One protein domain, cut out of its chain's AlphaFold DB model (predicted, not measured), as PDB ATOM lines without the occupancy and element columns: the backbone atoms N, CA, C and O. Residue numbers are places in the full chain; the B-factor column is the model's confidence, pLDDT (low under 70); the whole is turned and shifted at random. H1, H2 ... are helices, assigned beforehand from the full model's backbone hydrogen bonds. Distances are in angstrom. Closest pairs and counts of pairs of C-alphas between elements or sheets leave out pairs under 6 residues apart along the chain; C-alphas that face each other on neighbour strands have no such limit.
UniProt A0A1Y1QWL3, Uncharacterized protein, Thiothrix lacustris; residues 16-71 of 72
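This is residues 16 to 71 of the 72 residues of an uncharacterized protein of Thiothrix lacustris (UniProt A0A1Y1QWL3). Two long helices, H2 and H1, lie side by side as a helical hairpin, and residues 16 to 26 before H1 fold back along the pair. The printed part has 56 residues, with two named helices, H1 then H2, and no named strand: all helix. It is a rod spanning 39 by 17 by 17 A, only just compact and close to loose, with a radius of gyration of the C-alphas of 11.9 A.

H2, residues 51 to 71, touches H1, residues 27 to 43, with its residues 58 to 66 alone. The closest C-alphas are those of Val 62 and Ala 29, 5.3 A apart. The two run opposite ways at a shallow tilt of 10 degrees. O i to N i+4 pairs are within hydrogen-bond range in 14 of 17 cases in H2 and 11 of 13 in H1.

H2 measures 31.4 A from C-alpha 51 at (225.281, 218.910, 206.223) to C-alpha 71 at (225.772, 233.031, 234.310). H1 measures 24.4 A and begins at C-alpha 27, (228.253, 238.441, 220.680).

The C-alphas farthest apart, those of Asp 47 and Met 71, are 39.4 A apart. The link from H1 to H2 is short, and the printed part has no cut. Residues 16 to 23 and 69 to 71 have pLDDT under 70.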
ATOM      1  N   ALA A  16     221.075 228.844 207.343       60.34
ATOM      2  CA  ALA A  16     220.225 229.842 207.983       60.34
ATOM      3  C   ALA A  16     218.741 229.434 208.031       60.34
ATOM      4  O   ALA A  16     217.991 230.006 208.820       60.34
ATOM      5  N   GLN A  17     218.313 228.443 207.243       59.47
ATOM      6  CA  GLN A  17     216.985 227.828 207.355       59.47
ATOM      7  C   GLN A  17     216.936 226.676 208.360       59.47
ATOM      8  O   GLN A  17     215.886 226.438 208.957       59.47
ATOM      9  N   VAL A  18     218.045 225.954 208.546       60.78
ATOM     10  CA  VAL A  18     218.111 224.841 209.511       60.78
ATOM     11  C   VAL A  18     218.245 225.356 210.941       60.78
ATOM     12  O   VAL A  18     217.705 224.766 211.877       60.78
ATOM     13  N   LEU A  19     218.940 226.477 211.120       60.78
ATOM     14  CA  LEU A  19     219.104 227.099 212.424       60.78
ATOM     15  C   LEU A  19     217.940 228.065 212.653       60.78
ATOM     16  O   LEU A  19     217.660 228.901 211.794       60.78
ATOM     17  N   PRO A  20     217.212 227.943 213.775       55.69
ATOM     18  CA  PRO A  20     215.983 228.693 213.961       55.69
ATOM     19  C   PRO A  20     216.279 230.202 213.910       55.69
ATOM     20  O   PRO A  20     217.321 230.625 214.418       55.69
ATOM     21  N   PRO A  21     215.369 231.029 213.354       54.97
ATOM     22  CA  PRO A  21     215.524 232.480 213.224       54.97
ATOM     23  C   PRO A  21     215.359 233.186 214.580       54.97
ATOM     24  O   PRO A  21     214.595 234.137 214.736       54.97
ATOM     25  N   VAL A  22     216.035 232.684 215.609       60.31
ATOM     26  CA  VAL A  22     216.069 233.300 216.924       60.31
ATOM     27  C   VAL A  22     217.151 234.371 216.882       60.31
ATOM     28  O   VAL A  22     218.294 234.064 216.537       60.31
ATOM     29  N   PRO A  23     216.841 235.629 217.236       69.44
ATOM     30  CA  PRO A  23     217.868 236.648 217.360       69.44
ATOM     31  C   PRO A  23     218.868 236.214 218.437       69.44
ATOM     32  O   PRO A  23     218.537 236.160 219.624       69.44
ATOM     33  N   LEU A  24     220.081 235.882 217.999       80.88
ATOM     34  CA  LEU A  24     221.208 235.508 218.848       80.88
ATOM     35  C   LEU A  24     221.545 236.686 219.766       80.88
ATOM     36  O   LEU A  24     221.805 237.801 219.305       80.88
ATOM     37  N   LYS A  25     221.516 236.452 221.075       83.12
ATOM     38  CA  LYS A  25     221.621 237.493 222.103       83.12
ATOM     39  C   LYS A  25     223.072 237.801 222.444       83.12
ATOM     40  O   LYS A  25     223.394 238.937 222.787       83.12
ATOM     41  N   THR A  26     223.955 236.814 222.356       85.19
ATOM     42  CA  THR A  26     225.367 236.970 222.704       85.19
ATOM     43  C   THR A  26     226.202 237.384 221.495       85.19
ATOM     44  O   THR A  26     225.889 237.097 220.338       85.19
ATOM     45  N   ALA A  27     227.290 238.121 221.737       86.44
ATOM     46  CA  ALA A  27     228.253 238.441 220.680       86.44
ATOM     47  C   ALA A  27     229.001 237.186 220.192       86.44
ATOM     48  O   ALA A  27     229.328 237.090 219.012       86.44
ATOM     49  N   ALA A  28     229.237 236.220 221.085       87.31
ATOM     50  CA  ALA A  28     229.917 234.972 220.757       87.31
ATOM     51  C   ALA A  28     229.083 234.094 219.811       87.31
ATOM     52  O   ALA A  28     229.609 233.658 218.791       87.31
ATOM     53  N   ALA A  29     227.787 233.897 220.089       88.38
ATOM     54  CA  ALA A  29     226.918 233.106 219.216       88.38
ATOM     55  C   ALA A  29     226.771 233.730 217.821       88.38
ATOM     56  O   ALA A  29     226.809 233.009 216.828       88.38
ATOM     57  N   ARG A  30     226.680 235.066 217.730       86.50
ATOM     58  CA  ARG A  30     226.644 235.789 216.444       86.50
ATOM     59  C   ARG A  30     227.898 235.544 215.608       86.50
ATOM     60  O   ARG A  30     227.785 235.085 214.479       86.50
ATOM     61  N   ARG A  31     229.080 235.751 216.196       89.19
ATOM     62  CA  ARG A  31     230.362 235.532 215.504       89.19
ATOM     63  C   ARG A  31     230.563 234.076 215.091       89.19
ATOM     64  O   ARG A  31     231.093 233.814 214.018       89.19
ATOM     65  N   PHE A  32     230.149 233.133 215.937       89.69
ATOM     66  CA  PHE A  32     230.214 231.708 215.621       89.69
ATOM     67  C   PHE A  32     229.307 231.353 214.436       89.69
ATOM     68  O   PHE A  32     229.734 230.655 213.526       89.69
ATOM     69  N   MET A  33     228.091 231.896 214.402       87.38
ATOM     70  CA  MET A  33     227.167 231.705 213.285       87.38
ATOM     71  C   MET A  33     227.689 232.287 211.971       87.38
ATOM     72  O   MET A  33     227.618 231.611 210.949       87.38
ATOM     73  N   GLU A  34     228.260 233.494 211.995       86.69
ATOM     74  CA  GLU A  34     228.911 234.091 210.820       86.69
ATOM     75  C   GLU A  34     230.065 233.216 210.308       86.69
ATOM     76  O   GLU A  34     230.187 232.985 209.104       86.69
ATOM     77  N   PHE A  35     230.879 232.670 211.221       88.88
ATOM     78  CA  PHE A  35     231.936 231.722 210.874       88.88
ATOM     79  C   PHE A  35     231.368 230.462 210.207       88.88
ATOM     80  O   PHE A  35     231.814 230.103 209.121       88.88
ATOM     81  N   CYS A  36     230.357 229.827 210.807       88.50
ATOM     82  CA  CYS A  36     229.761 228.601 210.278       88.50
ATOM     83  C   CYS A  36     229.099 228.800 208.911       88.50
ATOM     84  O   CYS A  36     229.172 227.912 208.072       88.50
ATOM     85  N   GLN A  37     228.489 229.957 208.646       83.94
ATOM     86  CA  GLN A  37     227.909 230.253 207.331       83.94
ATOM     87  C   GLN A  37     228.975 230.304 206.228       83.94
ATOM     88  O   GLN A  37     228.772 229.748 205.148       83.94
ATOM     89  N   HIS A  38     230.120 230.933 206.505       84.00
ATOM     90  CA  HIS A  38     231.233 231.009 205.556       84.00
ATOM     91  C   HIS A  38     231.966 229.663 205.411       84.00
ATOM     92  O   HIS A  38     232.352 229.253 204.314       84.00
ATOM     93  N   ASP A  39     232.150 228.956 206.526       85.19
ATOM     94  CA  ASP A  39     232.809 227.651 206.581       85.19
ATOM     95  C   ASP A  39     232.003 226.566 205.856       85.19
ATOM     96  O   ASP A  39     232.570 225.794 205.080       85.19
ATOM     97  N   PHE A  40     230.677 226.563 206.025       81.38
ATOM     98  CA  PHE A  40     229.779 225.599 205.394       81.38
ATOM     99  C   PHE A  40     229.908 225.614 203.869       81.38
ATOM    100  O   PHE A  40     230.117 224.567 203.266       81.38
ATOM    101  N   GLN A  41     229.890 226.793 203.239       76.94
ATOM    102  CA  GLN A  41     230.056 226.924 201.783       76.94
ATOM    103  C   GLN A  41     231.405 226.398 201.273       76.94
ATOM    104  O   GLN A  41     231.513 225.989 200.119       76.94
ATOM    105  N   SER A  42     232.432 226.407 202.124       78.56
ATOM    106  CA  SER A  42     233.774 225.942 201.768       78.56
ATOM    107  C   SER A  42     233.911 224.417 201.868       78.56
ATOM    108  O   SER A  42     234.723 223.830 201.153       78.56
ATOM    109  N   HIS A  43     233.114 223.770 202.727       76.56
ATOM    110  CA  HIS A  43     233.250 222.349 203.069       76.56
ATOM    111  C   HIS A  43     232.081 221.468 202.610       76.56
ATOM    112  O   HIS A  43     232.198 220.246 202.655       76.56
ATOM    113  N   THR A  44     230.999 222.045 202.080       71.81
ATOM    114  CA  THR A  44     229.848 221.317 201.501       71.81
ATOM    115  C   THR A  44     230.214 220.337 200.386       71.81
ATOM    116  O   THR A  44     229.448 219.417 200.107       71.81
ATOM    117  N   HIS A  45     231.370 220.516 199.748       75.75
ATOM    118  CA  HIS A  45     231.882 219.638 198.694       75.75
ATOM    119  C   HIS A  45     232.923 218.618 199.183       75.75
ATOM    120  O   HIS A  45     233.448 217.856 198.370       75.75
ATOM    121  N   ALA A  46     233.257 218.612 200.477       81.06
ATOM    122  CA  ALA A  46     234.213 217.665 201.032       81.06
ATOM    123  C   ALA A  46     233.612 216.252 201.099       81.06
ATOM    124  O   ALA A  46     232.448 216.061 201.458       81.06
ATOM    125  N   ASP A  47     234.421 215.248 200.759       79.31
ATOM    126  CA  ASP A  47     234.011 213.846 200.844       79.31
ATOM    127  C   ASP A  47     233.725 213.465 202.307       79.31
ATOM    128  O   ASP A  47     234.518 213.756 203.204       79.31
ATOM    129  N   GLY A  48     232.559 212.863 202.554       81.81
ATOM    130  CA  GLY A  48     232.100 212.515 203.902       81.81
ATOM    131  C   GLY A  48     231.487 213.665 204.712       81.81
ATOM    132  O   GLY A  48     231.157 213.460 205.881       81.81
ATOM    133  N   PHE A  49     231.300 214.852 204.126       84.06
ATOM    134  CA  PHE A  49     230.591 215.947 204.786       84.06
ATOM    135  C   PHE A  49     229.078 215.686 204.826       84.06
ATOM    136  O   PHE A  49     228.422 215.626 203.785       84.06
ATOM    137  N   ASP A  50     228.514 215.562 206.032       85.25
ATOM    138  CA  ASP A  50     227.066 215.496 206.234       85.25
ATOM    139  C   ASP A  50     226.537 216.859 206.719       85.25
ATOM    140  O   ASP A  50     226.801 217.263 207.859       85.25
ATOM    141  N   PRO A  51     225.772 217.581 205.882       81.94
ATOM    142  CA  PRO A  51     225.281 218.910 206.223       81.94
ATOM    143  C   PRO A  51     224.274 218.907 207.384       81.94
ATOM    144  O   PRO A  51     224.148 219.919 208.072       81.94
ATOM    145  N   ASN A  52     223.585 217.791 207.649       84.94
ATOM    146  CA  ASN A  52     222.659 217.689 208.778       84.94
ATOM    147  C   ASN A  52     223.418 217.541 210.096       84.94
ATOM    148  O   ASN A  52     223.073 218.194 211.079       84.94
ATOM    149  N   VAL A  53     224.478 216.724 210.108       87.69
ATOM    150  CA  VAL A  53     225.360 216.569 211.279       87.69
ATOM    151  C   VAL A  53     226.057 217.888 211.594       87.69
ATOM    152  O   VAL A  53     226.145 218.280 212.757       87.69
ATOM    153  N   TYR A  54     226.508 218.607 210.563       87.69
ATOM    154  CA  TYR A  54     227.082 219.938 210.735       87.69
ATOM    155  C   TYR A  54     226.072 220.910 211.357       87.69
ATOM    156  O   TYR A  54     226.384 221.571 212.345       87.69
ATOM    157  N   ALA A  55     224.847 220.975 210.829       85.19
ATOM    158  CA  ALA A  55     223.821 221.867 211.360       85.19
ATOM    159  C   ALA A  55     223.437 221.543 212.818       85.19
ATOM    160  O   ALA A  55     223.286 222.465 213.621       85.19
ATOM    161  N   ASP A  56     223.342 220.260 213.183       87.62
ATOM    162  CA  ASP A  56     223.078 219.826 214.564       87.62
ATOM    163  C   ASP A  56     224.201 220.262 215.522       87.62
ATOM    164  O   ASP A  56     223.948 220.855 216.576       87.62
ATOM    165  N   ALA A  57     225.461 220.086 215.106       90.12
ATOM    166  CA  ALA A  57     226.618 220.541 215.870       90.12
ATOM    167  C   ALA A  57     226.620 222.067 216.068       90.12
ATOM    168  O   ALA A  57     226.870 222.553 217.176       90.12
ATOM    169  N   VAL A  58     226.296 222.835 215.022       89.25
ATOM    170  CA  VAL A  58     226.178 224.298 215.118       89.25
ATOM    171  C   VAL A  58     225.067 224.688 216.096       89.25
ATOM    172  O   VAL A  58     225.296 225.535 216.965       89.25
ATOM    173  N   ALA A  59     223.900 224.041 216.031       87.44
ATOM    174  CA  ALA A  59     222.783 224.299 216.940       87.44
ATOM    175  C   ALA A  59     223.159 224.049 218.412       87.44
ATOM    176  O   ALA A  59     222.815 224.853 219.289       87.44
ATOM    177  N   LEU A  60     223.904 222.974 218.690       90.31
ATOM    178  CA  LEU A  60     224.395 222.647 220.029       90.31
ATOM    179  C   LEU A  60     225.330 223.738 220.574       90.31
ATOM    180  O   LEU A  60     225.157 224.206 221.705       90.31
ATOM    181  N   VAL A  61     226.307 224.170 219.771       91.19
ATOM    182  CA  VAL A  61     227.283 225.193 220.178       91.19
ATOM    183  C   VAL A  61     226.601 226.542 220.382       91.19
ATOM    184  O   VAL A  61     226.814 227.176 221.415       91.19
ATOM    185  N   VAL A  62     225.726 226.956 219.461       88.69
ATOM    186  CA  VAL A  62     224.932 228.186 219.598       88.69
ATOM    187  C   VAL A  62     224.108 228.155 220.881       88.69
ATOM    188  O   VAL A  62     224.153 229.107 221.656       88.69
ATOM    189  N   SER A  63     223.421 227.044 221.160       87.75
ATOM    190  CA  SER A  63     222.631 226.887 222.386       87.75
ATOM    191  C   SER A  63     223.491 227.056 223.639       87.75
ATOM    192  O   SER A  63     223.075 227.701 224.604       87.75
ATOM    193  N   ARG A  64     224.722 226.528 223.627       89.31
ATOM    194  CA  ARG A  64     225.657 226.677 224.745       89.31
ATOM    195  C   ARG A  64     226.163 228.110 224.895       89.31
ATOM    196  O   ARG A  64     226.226 228.597 226.021       89.31
ATOM    197  N   LEU A  65     226.505 228.770 223.791       88.75
ATOM    198  CA  LEU A  65     226.953 230.165 223.778       88.75
ATOM    199  C   LEU A  65     225.848 231.123 224.229       88.75
ATOM    200  O   LEU A  65     226.132 232.111 224.889       88.75
ATOM    201  N   GLU A  66     224.588 230.827 223.926       85.19
ATOM    202  CA  GLU A  66     223.455 231.617 224.409       85.19
ATOM    203  C   GLU A  66     223.159 231.357 225.894       85.19
ATOM    204  O   GLU A  66     222.745 232.269 226.611       85.19
ATOM    205  N   ALA A  67     223.413 230.139 226.386       85.75
ATOM    206  CA  ALA A  67     223.221 229.782 227.790       85.75
ATOM    207  C   ALA A  67     224.234 230.448 228.741       85.75
ATOM    208  O   ALA A  67     223.904 230.660 229.907       85.75
ATOM    209  N   THR A  68     225.434 230.829 228.278       75.12
ATOM    210  CA  THR A  68     226.415 231.545 229.122       75.12
ATOM    211  C   THR A  68     225.938 232.935 229.536       75.12
ATOM    212  O   THR A  68     226.379 233.440 230.561       75.12
ATOM    213  N   ARG A  69     224.960 233.514 228.825       66.06
ATOM    214  CA  ARG A  69     224.283 234.756 229.229       66.06
ATOM    215  C   ARG A  69     223.563 234.639 230.579       66.06
ATOM    216  O   ARG A  69     223.326 235.650 231.222       66.06
ATOM    217  N   HIS A  70     223.177 233.433 230.998       55.44
ATOM    218  CA  HIS A  70     222.486 233.206 232.273       55.44
ATOM    219  C   HIS A  70     223.436 233.041 233.471       55.44
ATOM    220  O   HIS A  70     222.962 232.818 234.583       55.44
ATOM    221  N   MET A  71     224.754 233.107 233.254       51.41
ATOM    222  CA  MET A  71     225.772 233.031 234.310       51.41
ATOM    223  C   MET A  71     226.355 234.399 234.702       51.41
ATOM    224  O   MET A  71     227.258 234.431 235.537       51.41
TER     225      MET A  71